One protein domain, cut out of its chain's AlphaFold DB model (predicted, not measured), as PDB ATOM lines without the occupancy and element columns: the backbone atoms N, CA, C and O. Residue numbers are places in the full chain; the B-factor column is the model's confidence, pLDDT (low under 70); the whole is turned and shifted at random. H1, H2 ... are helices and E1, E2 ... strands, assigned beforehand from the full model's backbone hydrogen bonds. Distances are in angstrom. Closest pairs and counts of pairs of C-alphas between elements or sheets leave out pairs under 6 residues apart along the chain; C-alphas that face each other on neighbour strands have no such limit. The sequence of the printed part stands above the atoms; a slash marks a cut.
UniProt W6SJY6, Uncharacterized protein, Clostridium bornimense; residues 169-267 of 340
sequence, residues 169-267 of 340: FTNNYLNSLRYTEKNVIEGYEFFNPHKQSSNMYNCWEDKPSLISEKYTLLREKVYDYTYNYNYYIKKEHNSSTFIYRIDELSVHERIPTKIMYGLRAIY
ATOM      1  N   PHE A 169      22.906 -14.543  -2.534       95.12
ATOM      2  CA  PHE A 169      23.392 -13.852  -1.336       95.12
ATOM      3  C   PHE A 169      24.559 -12.920  -1.680       95.12
ATOM      4  O   PHE A 169      24.531 -11.725  -1.396       95.12
ATOM      5  N   THR A 170      25.576 -13.460  -2.355       96.50
ATOM      6  CA  THR A 170      26.817 -12.734  -2.646       96.50
ATOM      7  C   THR A 170      26.577 -11.570  -3.594       96.50
ATOM      8  O   THR A 170      27.046 -10.463  -3.339       96.50
ATOM      9  N   ASN A 171      25.802 -11.776  -4.659       95.12
ATOM     10  CA  ASN A 171      25.452 -10.697  -5.576       95.12
ATOM     11  C   ASN A 171      24.635  -9.602  -4.877       95.12
ATOM     12  O   ASN A 171      24.941  -8.422  -5.047       95.12
ATOM     13  N   ASN A 172      23.633  -9.973  -4.079       95.19
ATOM     14  CA  ASN A 172      22.792  -9.024  -3.350       95.19
ATOM     15  C   ASN A 172      23.618  -8.207  -2.352       95.19
ATOM     16  O   ASN A 172      23.584  -6.974  -2.392       95.19
ATOM     17  N   TYR A 173      24.423  -8.885  -1.529       95.69
ATOM     18  CA  TYR A 173      25.315  -8.254  -0.561       95.69
ATOM     19  C   TYR A 173      26.249  -7.259  -1.254       95.69
ATOM     20  O   TYR A 173      26.179  -6.065  -0.969       95.69
ATOM     21  N   LEU A 174      27.040  -7.701  -2.239       96.00
ATOM     22  CA  LEU A 174      28.042  -6.862  -2.912       96.00
ATOM     23  C   LEU A 174      27.433  -5.682  -3.690       96.00
ATOM     24  O   LEU A 174      28.064  -4.624  -3.789       96.00
ATOM     25  N   ASN A 175      26.223  -5.833  -4.239       94.50
ATOM     26  CA  ASN A 175      25.518  -4.749  -4.932       94.50
ATOM     27  C   ASN A 175      24.934  -3.704  -3.959       94.50
ATOM     28  O   ASN A 175      24.763  -2.554  -4.357       94.50
ATOM     29  N   SER A 176      24.640  -4.079  -2.710       94.81
ATOM     30  CA  SER A 176      24.068  -3.180  -1.692       94.81
ATOM     31  C   SER A 176      25.090  -2.283  -0.981       94.81
ATOM     32  O   SER A 176      24.713  -1.308  -0.325       94.81
ATOM     33  N   LEU A 177      26.383  -2.597  -1.102       95.56
ATOM     34  CA  LEU A 177      27.451  -1.889  -0.400       95.56
ATOM     35  C   LEU A 177      27.632  -0.457  -0.919       95.56
ATOM     36  O   LEU A 177      27.542  -0.177  -2.116       95.56
ATOM     37  N   ARG A 178      27.960   0.455   0.001       94.44
ATOM     38  CA  ARG A 178      28.288   1.852  -0.309       94.44
ATOM     39  C   ARG A 178      29.798   2.022  -0.380       94.44
ATOM     40  O   ARG A 178      30.460   2.127   0.648       94.44
ATOM     41  N   TYR A 179      30.327   2.036  -1.594       94.62
ATOM     42  CA  TYR A 179      31.762   2.129  -1.825       94.62
ATOM     43  C   TYR A 179      32.271   3.570  -1.754       94.62
ATOM     44  O   TYR A 179      31.561   4.511  -2.115       94.62
ATOM     45  N   THR A 180      33.532   3.723  -1.363       93.31
ATOM     46  CA  THR A 180      34.272   4.986  -1.405       93.31
ATOM     47  C   THR A 180      35.456   4.875  -2.356       93.31
ATOM     48  O   THR A 180      36.068   3.815  -2.489       93.31
ATOM     49  N   GLU A 181      35.765   5.959  -3.060       92.19
ATOM     50  CA  GLU A 181      36.920   6.005  -3.960       92.19
ATOM     51  C   GLU A 181      38.230   5.948  -3.159       92.19
ATOM     52  O   GLU A 181      38.349   6.555  -2.090       92.19
ATOM     53  N   LYS A 182      39.217   5.202  -3.667       88.12
ATOM     54  CA  LYS A 182      40.549   5.085  -3.069       88.12
ATOM     55  C   LYS A 182      41.620   5.084  -4.150       88.12
ATOM     56  O   LYS A 182      41.611   4.250  -5.047       88.12
ATOM     57  N   ASN A 183      42.577   5.995  -4.001       76.12
ATOM     58  CA  ASN A 183      43.605   6.248  -5.012       76.12
ATOM     59  C   ASN A 183      44.759   5.232  -4.990       76.12
ATOM     60  O   ASN A 183      45.420   5.050  -6.005       76.12
ATOM     61  N   VAL A 184      45.019   4.582  -3.848       76.69
ATOM     62  CA  VAL A 184      46.166   3.676  -3.667       76.69
ATOM     63  C   VAL A 184      45.719   2.388  -2.977       76.69
ATOM     64  O   VAL A 184      45.115   2.438  -1.906       76.69
ATOM     65  N   ILE A 185      46.027   1.236  -3.582       79.56
ATOM     66  CA  ILE A 185      45.893  -0.096  -2.975       79.56
ATOM     67  C   ILE A 185      47.301  -0.667  -2.809       79.56
ATOM     68  O   ILE A 185      47.878  -1.185  -3.759       79.56
ATOM     69  N   GLU A 186      47.828  -0.593  -1.592       82.38
ATOM     70  CA  GLU A 186      49.109  -1.184  -1.201       82.38
ATOM     71  C   GLU A 186      48.929  -1.936   0.123       82.38
ATOM     72  O   GLU A 186      48.056  -1.580   0.913       82.38
ATOM     73  N   GLY A 187      49.719  -2.992   0.347       85.75
ATOM     74  CA  GLY A 187      49.690  -3.773   1.594       85.75
ATOM     75  C   GLY A 187      48.540  -4.781   1.731       85.75
ATOM     76  O   GLY A 187      48.372  -5.366   2.799       85.75
ATOM     77  N   TYR A 188      47.762  -5.007   0.668       92.00
ATOM     78  CA  TYR A 188      46.646  -5.956   0.659       92.00
ATOM     79  C   TYR A 188      47.031  -7.311   0.065       92.00
ATOM     80  O   TYR A 188      47.736  -7.379  -0.939       92.00
ATOM     81  N   GLU A 189      46.461  -8.376   0.626       95.00
ATOM     82  CA  GLU A 189      46.331  -9.670  -0.044       95.00
ATOM     83  C   GLU A 189      44.978  -9.738  -0.768       95.00
ATOM     84  O   GLU A 189      43.952  -9.274  -0.261       95.00
ATOM     85  N   PHE A 190      44.968 -10.357  -1.943       95.56
ATOM     86  CA  PHE A 190      43.828 -10.487  -2.841       95.56
ATOM     87  C   PHE A 190      43.327 -11.928  -2.820       95.56
ATOM     88  O   PHE A 190      44.103 -12.867  -2.991       95.56
ATOM     89  N   PHE A 191      42.030 -12.124  -2.613       96.19
ATOM     90  CA  PHE A 191      41.429 -13.443  -2.751       96.19
ATOM     91  C   PHE A 191      41.234 -13.771  -4.231       96.19
ATOM     92  O   PHE A 191      40.511 -13.060  -4.923       96.19
ATOM     93  N   ASN A 192      41.829 -14.868  -4.694       95.75
ATOM     94  CA  ASN A 192      41.681 -15.368  -6.053       95.75
ATOM     95  C   ASN A 192      40.651 -16.520  -6.101       95.75
ATOM     96  O   ASN A 192      40.977 -17.656  -5.732       95.75
ATOM     97  N   PRO A 193      39.418 -16.279  -6.588       95.00
ATOM     98  CA  PRO A 193      38.382 -17.302  -6.688       95.00
ATOM     99  C   PRO A 193      38.642 -18.342  -7.789       95.00
ATOM    100  O   PRO A 193      38.008 -19.397  -7.783       95.00
ATOM    101  N   HIS A 194      39.568 -18.096  -8.718       94.00
ATOM    102  CA  HIS A 194      39.923 -19.020  -9.802       94.00
ATOM    103  C   HIS A 194      41.005 -20.029  -9.408       94.00
ATOM    104  O   HIS A 194      41.183 -21.047 -10.083       94.00
ATOM    105  N   LYS A 195      41.733 -19.762  -8.318       93.44
ATOM    106  CA  LYS A 195      42.839 -20.604  -7.873       93.44
ATOM    107  C   LYS A 195      42.347 -22.003  -7.507       93.44
ATOM    108  O   LYS A 195      41.491 -22.186  -6.639       93.44
ATOM    109  N   GLN A 196      42.914 -23.007  -8.171       91.38
ATOM    110  CA  GLN A 196      42.631 -24.414  -7.903       91.38
ATOM    111  C   GLN A 196      43.348 -24.837  -6.621       91.38
ATOM    112  O   GLN A 196      44.495 -25.271  -6.626       91.38
ATOM    113  N   SER A 197      42.665 -24.650  -5.497       92.31
ATOM    114  CA  SER A 197      43.119 -25.075  -4.178       92.31
ATOM    115  C   SER A 197      42.000 -25.813  -3.465       92.31
ATOM    116  O   SER A 197      40.835 -25.401  -3.522       92.31
ATOM    117  N   SER A 198      42.379 -26.868  -2.739       87.12
ATOM    118  CA  SER A 198      41.475 -27.635  -1.886       87.12
ATOM    119  C   SER A 198      40.971 -26.828  -0.690       87.12
ATOM    120  O   SER A 198      39.923 -27.161  -0.156       87.12
ATOM    121  N   ASN A 199      41.690 -25.784  -0.265       90.81
ATOM    122  CA  ASN A 199      41.303 -24.918   0.850       90.81
ATOM    123  C   ASN A 199      41.253 -23.433   0.448       90.81
ATOM    124  O   ASN A 199      41.891 -23.000  -0.516       90.81
ATOM    125  N   MET A 200      40.519 -22.651   1.238       92.38
ATOM    126  CA  MET A 200      40.356 -21.204   1.061       92.38
ATOM    127  C   MET A 200      41.613 -20.386   1.409       92.38
ATOM    128  O   MET A 200      41.818 -19.310   0.857       92.38
ATOM    129  N   TYR A 201      42.453 -20.868   2.329       90.88
ATOM    130  CA  TYR A 201      43.616 -20.121   2.819       90.88
ATOM    131  C   TYR A 201      44.684 -19.923   1.734       90.88
ATOM    132  O   TYR A 201      45.226 -18.834   1.586       90.88
ATOM    133  N   ASN A 202      44.914 -20.940   0.906       93.06
ATOM    134  CA  ASN A 202      45.883 -20.883  -0.189       93.06
ATOM    135  C   ASN A 202      45.380 -20.079  -1.404       93.06
ATOM    136  O   ASN A 202      46.099 -19.959  -2.396       93.06
ATOM    137  N   CYS A 203      44.149 -19.557  -1.357       94.56
ATOM    138  CA  CYS A 203      43.576 -18.735  -2.423       94.56
ATOM    139  C   CYS A 203      43.946 -17.248  -2.308       94.56
ATOM    140  O   CYS A 203      43.582 -16.477  -3.185       94.56
ATOM    141  N   TRP A 204      44.639 -16.834  -1.245       95.31
ATOM    142  CA  TRP A 204      45.101 -15.457  -1.068       95.31
ATOM    143  C   TRP A 204      46.453 -15.233  -1.755       95.31
ATOM    144  O   TRP A 204      47.314 -16.115  -1.721       95.31
ATOM    145  N   GLU A 205      46.621 -14.079  -2.402       94.19
ATOM    146  CA  GLU A 205      47.797 -13.730  -3.206       94.19
ATOM    147  C   GLU A 205      48.217 -12.271  -2.973       94.19
ATOM    148  O   GLU A 205      47.367 -11.400  -2.824       94.19
ATOM    149  N   ASP A 206      49.518 -11.972  -2.994       92.00
ATOM    150  CA  ASP A 206      50.041 -10.604  -2.782       92.00
ATOM    151  C   ASP A 206      49.836  -9.672  -3.991       92.00
ATOM    152  O   ASP A 206      50.165  -8.486  -3.958       92.00
ATOM    153  N   LYS A 207      49.345 -10.220  -5.106       88.44
ATOM    154  CA  LYS A 207      49.103  -9.497  -6.355       88.44
ATOM    155  C   LYS A 207      47.686  -9.782  -6.840       88.44
ATOM    156  O   LYS A 207      47.200 -10.897  -6.642       88.44
ATOM    157  N   PRO A 208      47.031  -8.812  -7.495       83.94
ATOM    158  CA  PRO A 208      45.716  -9.035  -8.072       83.94
ATOM    159  C   PRO A 208      45.765 -10.122  -9.152       83.94
ATOM    160  O   PRO A 208      46.766 -10.279  -9.856       83.94
ATOM    161  N   SER A 209      44.649 -10.839  -9.295       81.19
ATOM    162  CA  SER A 209      44.435 -11.787 -10.388       81.19
ATOM    163  C   SER A 209      44.592 -11.093 -11.744       81.19
ATOM    164  O   SER A 209      44.199  -9.940 -11.921       81.19
ATOM    165  N   LEU A 210      45.143 -11.814 -12.724       75.69
ATOM    166  CA  LEU A 210      45.189 -11.360 -14.121       75.69
ATOM    167  C   LEU A 210      43.800 -11.372 -14.777       75.69
ATOM    168  O   LEU A 210      43.595 -10.743 -15.813       75.69
ATOM    169  N   ILE A 211      42.855 -12.114 -14.194       79.56
ATOM    170  CA  ILE A 211      41.476 -12.184 -14.661       79.56
ATOM    171  C   ILE A 211      40.718 -11.019 -14.030       79.56
ATOM    172  O   ILE A 211      40.692 -10.877 -12.811       79.56
ATOM    173  N   SER A 212      40.110 -10.179 -14.871       75.38
ATOM    174  CA  SER A 212      39.306  -9.050 -14.404       75.38
ATOM    175  C   SER A 212      38.037  -9.551 -13.714       75.38
ATOM    176  O   SER A 212      37.219 -10.264 -14.302       75.38
ATOM    177  N   GLU A 213      37.874  -9.154 -12.457       82.56
ATOM    178  CA  GLU A 213      36.739  -9.497 -11.609       82.56
ATOM    179  C   GLU A 213      35.909  -8.242 -11.327       82.56
ATOM    180  O   GLU A 213      36.446  -7.154 -11.116       82.56
ATOM    181  N   LYS A 214      34.576  -8.380 -11.282       87.44
ATOM    182  CA  LYS A 214      33.694  -7.258 -10.915       87.44
ATOM    183  C   LYS A 214      33.942  -6.806  -9.470       87.44
ATOM    184  O   LYS A 214      33.864  -5.614  -9.173       87.44
ATOM    185  N   TYR A 215      34.201  -7.771  -8.591       93.00
ATOM    186  CA  TYR A 215      34.480  -7.569  -7.178       93.00
ATOM    187  C   TYR A 215      35.657  -8.440  -6.764       93.00
ATOM    188  O   TYR A 215      35.666  -9.626  -7.081       93.00
ATOM    189  N   THR A 216      36.573  -7.879  -5.983       94.94
ATOM    190  CA  THR A 216      37.688  -8.625  -5.393       94.94
ATOM    191  C   THR A 216      37.671  -8.435  -3.884       94.94
ATOM    192  O   THR A 216      37.605  -7.307  -3.390       94.94
ATOM    193  N   LEU A 217      37.722  -9.539  -3.138       96.88
ATOM    194  CA  LEU A 217      37.871  -9.505  -1.687       96.88
ATOM    195  C   LEU A 217      39.350  -9.291  -1.346       96.88
ATOM    196  O   LEU A 217      40.222 -10.009  -1.834       96.88
ATOM    197  N   LEU A 218      39.620  -8.306  -0.497       96.00
ATOM    198  CA  LEU A 218      40.944  -7.966   0.004       96.00
ATOM    199  C   LEU A 218      41.025  -8.252   1.500       96.00
ATOM    200  O   LEU A 218      40.020  -8.150   2.214       96.00
ATOM    201  N   ARG A 219      42.234  -8.523   1.989       94.69
ATOM    202  CA  ARG A 219      42.528  -8.526   3.421       94.69
ATOM    203  C   ARG A 219      43.842  -7.821   3.729       94.69
ATOM    204  O   ARG A 219      44.752  -7.801   2.907       94.69
ATOM    205  N   GLU A 220      43.925  -7.263   4.926       92.25
ATOM    206  CA  GLU A 220      45.093  -6.555   5.452       92.25
ATOM    207  C   GLU A 220      45.325  -7.010   6.891       92.25
ATOM    208  O   GLU A 220      44.377  -7.075   7.679       92.25
ATOM    209  N   LYS A 221      46.565  -7.360   7.242       88.81
ATOM    210  CA  LYS A 221      46.904  -7.772   8.610       88.81
ATOM    211  C   LYS A 221      46.732  -6.596   9.568       88.81
ATOM    212  O   LYS A 221      47.190  -5.497   9.284       88.81
ATOM    213  N   VAL A 222      46.113  -6.840  10.723       83.12
ATOM    214  CA  VAL A 222      45.963  -5.809  11.767       83.12
ATOM    215  C   VAL A 222      47.281  -5.602  12.526       83.12
ATOM    216  O   VAL A 222      47.651  -4.472  12.822       83.12
ATOM    217  N   TYR A 223      47.999  -6.693  12.813       76.38
ATOM    218  CA  TYR A 223      49.324  -6.688  13.439       76.38
ATOM    219  C   TYR A 223      50.172  -7.834  12.881       76.38
ATOM    220  O   TYR A 223      49.654  -8.941  12.713       76.38
ATOM    221  N   ASP A 224      51.478  -7.606  12.700       60.78
ATOM    222  CA  ASP A 224      52.422  -8.545  12.061       60.78
ATOM    223  C   ASP A 224      52.500  -9.939  12.711       60.78
ATOM    224  O   ASP A 224      52.885 -10.908  12.057       60.78
ATOM    225  N   TYR A 225      52.073 -10.068  13.972       55.53
ATOM    226  CA  TYR A 225      52.134 -11.311  14.754       55.53
ATOM    227  C   TYR A 225      50.763 -11.929  15.065       55.53
ATOM    228  O   TYR A 225      50.676 -12.869  15.855       55.53
ATOM    229  N   THR A 226      49.681 -11.416  14.469       56.84
ATOM    230  CA  THR A 226      48.324 -11.947  14.676       56.84
ATOM    231  C   THR A 226      47.714 -12.432  13.367       56.84
ATOM    232  O   THR A 226      47.912 -11.830  12.317       56.84
ATOM    233  N   TYR A 227      46.905 -13.492  13.428       65.38
ATOM    234  CA  TYR A 227      46.072 -13.942  12.304       65.38
ATOM    235  C   TYR A 227      44.777 -13.119  12.166       65.38
ATOM    236  O   TYR A 227      43.779 -13.614  11.646       65.38
ATOM    237  N   ASN A 228      44.786 -11.874  12.651       82.31
ATOM    238  CA  ASN A 228      43.651 -10.969  12.578       82.31
ATOM    239  C   ASN A 228      43.788 -10.097  11.333       82.31
ATOM    240  O   ASN A 228      44.833  -9.478  11.114       82.31
ATOM    241  N   TYR A 229      42.718 -10.038  10.546       90.62
ATOM    242  CA  TYR A 229      42.682  -9.298   9.295       90.62
ATOM    243  C   TYR A 229      41.509  -8.323   9.276       90.62
ATOM    244  O   TYR A 229      40.398  -8.669   9.677       90.62
ATOM    245  N   ASN A 230      41.752  -7.126   8.748       93.00
ATOM    246  CA  ASN A 230      40.695  -6.284   8.210       93.00
ATOM    247  C   ASN A 230      40.344  -6.783   6.806       93.00
ATOM    248  O   ASN A 230      41.239  -7.136   6.038       93.00
ATOM    249  N   TYR A 231      39.059  -6.781   6.459       96.12
ATOM    250  CA  TYR A 231      38.583  -7.221   5.149       96.12
ATOM    251  C   TYR A 231      37.937  -6.074   4.378       96.12
ATOM    252  O   TYR A 231      37.260  -5.219   4.956       96.12
ATOM    253  N   TYR A 232      38.124  -6.076   3.061       96.25
ATOM    254  CA  TYR A 232      37.594  -5.048   2.173       96.25
ATOM    255  C   TYR A 232      37.055  -5.662   0.884       96.25
ATOM    256  O   TYR A 232      37.552  -6.682   0.421       96.25
ATOM    257  N   ILE A 233      36.078  -5.009   0.263       96.75
ATOM    258  CA  ILE A 233      35.633  -5.320  -1.098       96.75
ATOM    259  C   ILE A 233      36.127  -4.224  -2.024       96.75
ATOM    260  O   ILE A 233      35.814  -3.054  -1.812       96.75
ATOM    261  N   LYS A 234      36.864  -4.609  -3.062       94.38
ATOM    262  CA  LYS A 234      37.298  -3.745  -4.159       94.38
ATOM    263  C   LYS A 234      36.356  -3.900  -5.350       94.38
ATOM    264  O   LYS A 234      35.975  -5.017  -5.696       94.38
ATOM    265  N   LYS A 235      36.051  -2.787  -6.014       92.00
ATOM    266  CA  LYS A 235      35.410  -2.713  -7.331       92.00
ATOM    267  C   LYS A 235      36.146  -1.682  -8.186       92.00
ATOM    268  O   LYS A 235      36.526  -0.627  -7.684       92.00
ATOM    269  N   GLU A 236      36.296  -1.950  -9.478       88.25
ATOM    270  CA  GLU A 236      36.813  -0.972 -10.444       88.25
ATOM    271  C   GLU A 236      35.677  -0.380 -11.287       88.25
ATOM    272  O   GLU A 236      34.734  -1.079 -11.669       88.25
ATOM    273  N   HIS A 237      35.740   0.926 -11.556       83.88
ATOM    274  CA  HIS A 237      34.798   1.612 -12.439       83.88
ATOM    275  C   HIS A 237      35.439   2.866 -13.047       83.88
ATOM    276  O   HIS A 237      35.907   3.732 -12.316       83.88
ATOM    277  N   ASN A 238      35.428   2.991 -14.381       79.75
ATOM    278  CA  ASN A 238      35.988   4.133 -15.123       79.75
ATOM    279  C   ASN A 238      37.439   4.493 -14.739       79.75
ATOM    280  O   ASN A 238      37.775   5.666 -14.620       79.75
ATOM    281  N   SER A 239      38.302   3.489 -14.558       80.94
ATOM    282  CA  SER A 239      39.701   3.635 -14.096       80.94
ATOM    283  C   SER A 239      39.873   4.111 -12.647       80.94
ATOM    284  O   SER A 239      41.001   4.161 -12.161       80.94
ATOM    285  N   SER A 240      38.780   4.395 -11.936       87.00
ATOM    286  CA  SER A 240      38.788   4.637 -10.497       87.00
ATOM    287  C   SER A 240      38.604   3.333  -9.731       87.00
ATOM    288  O   SER A 240      37.830   2.442 -10.104       87.00
ATOM    289  N   THR A 241      39.321   3.240  -8.620       90.38
ATOM    290  CA  THR A 241      39.216   2.142  -7.669       90.38
ATOM    291  C   THR A 241      38.294   2.545  -6.529       90.38
ATOM    292  O   THR A 241      38.461   3.597  -5.914       90.38
ATOM    293  N   PHE A 242      37.345   1.671  -6.212       93.81
ATOM    294  CA  PHE A 242      36.397   1.848  -5.125       93.81
ATOM    295  C   PHE A 242      36.553   0.717  -4.116       93.81
ATOM    296  O   PHE A 242      36.681  -0.447  -4.500       93.81
ATOM    297  N   ILE A 243      36.514   1.046  -2.826       95.12
ATOM    298  CA  ILE A 243      36.592   0.066  -1.748       95.12
ATOM    299  C   ILE A 243      35.443   0.213  -0.751       95.12
ATOM    300  O   ILE A 243      34.863   1.282  -0.581       95.12
ATOM    301  N   TYR A 244      35.141  -0.874  -0.059       96.38
ATOM    302  CA  TYR A 244      34.285  -0.899   1.119       96.38
ATOM    303  C   TYR A 244      34.992  -1.700   2.209       96.38
ATOM    304  O   TYR A 244      35.460  -2.802   1.934       96.38
ATOM    305  N   ARG A 245      35.088  -1.163   3.431       95.56
ATOM    306  CA  ARG A 245      35.602  -1.904   4.592       95.56
ATOM    307  C   ARG A 245      34.461  -2.706   5.204       95.56
ATOM    308  O   ARG A 245      33.456  -2.114   5.585       95.56
ATOM    309  N   ILE A 246      34.641  -4.018   5.318       96.00
ATOM    310  CA  ILE A 246      33.700  -4.885   6.029       96.00
ATOM    311  C   ILE A 246      33.802  -4.557   7.522       96.00
ATOM    312  O   ILE A 246      34.906  -4.489   8.068       96.00
ATOM    313  N   ASP A 247      32.662  -4.298   8.157       94.31
ATOM    314  CA  ASP A 247      32.599  -3.937   9.569       94.31
ATOM    315  C   ASP A 247      32.974  -5.115  10.484       94.31
ATOM    316  O   ASP A 247      32.920  -6.284  10.097       94.31
ATOM    317  N   GLU A 248      33.369  -4.803  11.718       91.69
ATOM    318  CA  GLU A 248      33.874  -5.800  12.666       91.69
ATOM    319  C   GLU A 248      32.831  -6.862  13.028       91.69
ATOM    320  O   GLU A 248      33.193  -8.030  13.175       91.69
ATOM    321  N   LEU A 249      31.546  -6.499  13.115       92.81
ATOM    322  CA  LEU A 249      30.477  -7.453  13.413       92.81
ATOM    323  C   LEU A 249      30.327  -8.461  12.265       92.81
ATOM    324  O   LEU A 249      30.358  -9.666  12.509       92.81
ATOM    325  N   SER A 250      30.296  -7.990  11.017       94.69
ATOM    326  CA  SER A 250      30.299  -8.853   9.827       94.69
ATOM    327  C   SER A 250      31.540  -9.757   9.753       94.69
ATOM    328  O   SER A 250      31.457 -10.915   9.334       94.69
ATOM    329  N   VAL A 251      32.715  -9.264  10.163       93.94
ATOM    330  CA  VAL A 251      33.930 -10.093  10.251       93.94
ATOM    331  C   VAL A 251      33.780 -11.169  11.332       93.94
ATOM    332  O   VAL A 251      34.106 -12.331  11.071       93.94
ATOM    333  N   HIS A 252      33.240 -10.823  12.504       90.62
ATOM    334  CA  HIS A 252      32.945 -11.771  13.584       90.62
ATOM    335  C   HIS A 252      31.935 -12.850  13.167       90.62
ATOM    336  O   HIS A 252      32.125 -14.022  13.495       90.62
ATOM    337  N   GLU A 253      30.924 -12.494  12.373       91.88
ATOM    338  CA  GLU A 253      29.956 -13.426  11.770       91.88
ATOM    339  C   GLU A 253      30.533 -14.235  10.595       91.88
ATOM    340  O   GLU A 253      29.861 -15.081  10.000       91.88
ATOM    341  N   ARG A 254      31.813 -14.019  10.266       94.81
ATOM    342  CA  ARG A 254      32.531 -14.675   9.168       94.81
ATOM    343  C   ARG A 254      31.887 -14.421   7.797       94.81
ATOM    344  O   ARG A 254      32.049 -15.237   6.887       94.81
ATOM    345  N   ILE A 255      31.255 -13.261   7.599       96.19
ATOM    346  CA  ILE A 255      30.756 -12.810   6.288       96.19
ATOM    347  C   ILE A 255      31.843 -12.846   5.198       96.19
ATOM    348  O   ILE A 255      31.536 -13.328   4.105       96.19
ATOM    349  N   PRO A 256      33.122 -12.476   5.450       96.69
ATOM    350  CA  PRO A 256      34.179 -12.655   4.451       96.69
ATOM    351  C   PRO A 256      34.297 -14.100   3.948       96.69
ATOM    352  O   PRO A 256      34.448 -14.322   2.751       96.69
ATOM    353  N   THR A 257      34.143 -15.095   4.830       96.00
ATOM    354  CA  THR A 257      34.151 -16.520   4.454       96.00
ATOM    355  C   THR A 257      32.967 -16.857   3.547       96.00
ATOM    356  O   THR A 257      33.139 -17.553   2.547       96.00
ATOM    357  N   LYS A 258      31.774 -16.324   3.843       96.25
ATOM    358  CA  LYS A 258      30.575 -16.503   3.007       96.25
ATOM    359  C   LYS A 258      30.770 -15.909   1.609       96.25
ATOM    360  O   LYS A 258      30.489 -16.570   0.613       96.25
ATOM    361  N   ILE A 259      31.365 -14.716   1.528       97.19
ATOM    362  CA  ILE A 259      31.738 -14.078   0.256       97.19
ATOM    363  C   ILE A 259      32.748 -14.937  -0.515       97.19
ATOM    364  O   ILE A 259      32.599 -15.100  -1.721       97.19
ATOM    365  N   MET A 260      33.742 -15.535   0.150       97.44
ATOM    366  CA  MET A 260      34.712 -16.422  -0.511       97.44
ATOM    367  C   MET A 260      34.033 -17.633  -1.171       97.44
ATOM    368  O   MET A 260      34.366 -17.958  -2.312       97.44
ATOM    369  N   TYR A 261      33.068 -18.276  -0.497       97.50
ATOM    370  CA  TYR A 261      32.259 -19.348  -1.098       97.50
ATOM    371  C   TYR A 261      31.477 -18.846  -2.313       97.50
ATOM    372  O   TYR A 261      31.527 -19.465  -3.376       97.50
ATOM    373  N   GLY A 262      30.821 -17.693  -2.191       96.94
ATOM    374  CA  GLY A 262      30.043 -17.106  -3.275       96.94
ATOM    375  C   GLY A 262      30.853 -16.701  -4.496       96.94
ATOM    376  O   GLY A 262      30.463 -17.017  -5.616       96.94
ATOM    377  N   LEU A 263      32.010 -16.063  -4.303       96.62
ATOM    378  CA  LEU A 263      32.919 -15.725  -5.399       96.62
ATOM    379  C   LEU A 263      33.386 -16.998  -6.115       96.62
ATOM    380  O   LEU A 263      33.285 -17.090  -7.336       96.62
ATOM    381  N   ARG A 264      33.810 -18.029  -5.373       96.19
ATOM    382  CA  ARG A 264      34.180 -19.322  -5.971       96.19
ATOM    383  C   ARG A 264      33.015 -19.980  -6.719       96.19
ATOM    384  O   ARG A 264      33.234 -20.546  -7.788       96.19
ATOM    385  N   ALA A 265      31.789 -19.873  -6.208       95.81
ATOM    386  CA  ALA A 265      30.589 -20.376  -6.873       95.81
ATOM    387  C   ALA A 265      30.294 -19.639  -8.191       95.81
ATOM    388  O   ALA A 265      30.092 -20.287  -9.219       95.81
ATOM    389  N   ILE A 266      30.354 -18.301  -8.192       95.56
ATOM    390  CA  ILE A 266      30.184 -17.451  -9.387       95.56
ATOM    391  C   ILE A 266      31.167 -17.860 -10.492       95.56
ATOM    392  O   ILE A 266      30.791 -17.958 -11.661       95.56
ATOM    393  N   TYR A 267      32.410 -18.163 -10.115       94.00
ATOM    394  CA  TYR A 267      33.470 -18.558 -11.041       94.00
ATOM    395  C   TYR A 267      33.595 -20.076 -11.252       94.00
ATOM    396  O   TYR A 267      34.604 -20.537 -11.784       94.00
TER     397      TYR A 267
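Overview. This is residues 169 to 267 of the 340 residues of an uncharacterized protein of Clostridium bornimense (UniProt W6SJY6). A strongly twisted sheet of four strands has helix H3 packed slantwise over one face, while H1 lies crosswise to H3 and the short H2 sits where the chain turns from E4 to H3. Long loops fill much of the rest: residues 177 to 188 lead from H1 past edge strand E4 to the other edge strand, E1, and residues 192 to 215 join E1 to E2. The printed part has 99 residues, with three named helices and four named strands in the order H1 E1 E2 E3 E4 H2 H3; the sheet, E1 - E2 - E3 - E4, is antiparallel throughout. The class is mixed, helices and strands, with under half of the residues in named elements. The whole is compact, with a radius of gyration of the C-alphas of 12.9 A, and rounded, spanning 35 by 29 by 25 A.

Along the chain. Find C-alpha 169 at (23.392, -13.852, -1.336); there H1 begins, residues 169 to 176, 10.7 A long. E1 is residues 189 to 191, and E2 is residues 216 to 221, 16.8 A. Look for C-alpha 229 at (42.682, -9.298, 9.295), where E3 begins; it runs 25.6 A to residue 237. E4, residues 240 to 245, spans 16.8 A. H2 is residues 248 to 252, and H3, residues 255 to 266, runs 16.4 A to C-alpha 266 at (30.184, -17.451, -9.387).

Arrangement. Start with the sheet, a meander, each strand the antiparallel neighbour of the one before. In the hairpin E1 and E2, N 191 and O 217 are 2.9 A apart, within hydrogen-bond range. In the hairpin E2 and E3, look at N 218 and O 232, 2.8 A; in the hairpin E3 and E4, at N 235 and O 242, 2.9 A. Residues 180 to 181 pair antiparallel with residues 242 to 243 of E4. H3 is on the sheet at a height of 9.7 A, making two layers, a helix on one face of a sheet. It lies over E2, at 31 degrees on the local plane, only just slantwise to the strands; the closest C-alphas of the two are those of Leu 217 and Met 260, 7.7 A. H2 only grazes the sheet, with residues 248 to 251. H1 touches H3, whose residues 258 to 263 alone take part, closest at the C-alphas of Thr 170 and Gly 262, 5.5 A; at 73 degrees they are only just about perpendicular. H1 is only just not on the sheet, with 4 pairs of C-alphas within 10 A. In H1, H2 and H3 every O i to N i+4 pair is within hydrogen-bond range.

Size, cuts and confidence. The two C-alphas farthest apart, those of Tyr 225 and Asn 238, are 37.3 A from each other. The printed part has no cut. The links H1 to E1 and E1 to E2 are long, with 12 and 24 residues. The mean pLDDT of the printed part is 90.2; residues 224 to 227 are under 70.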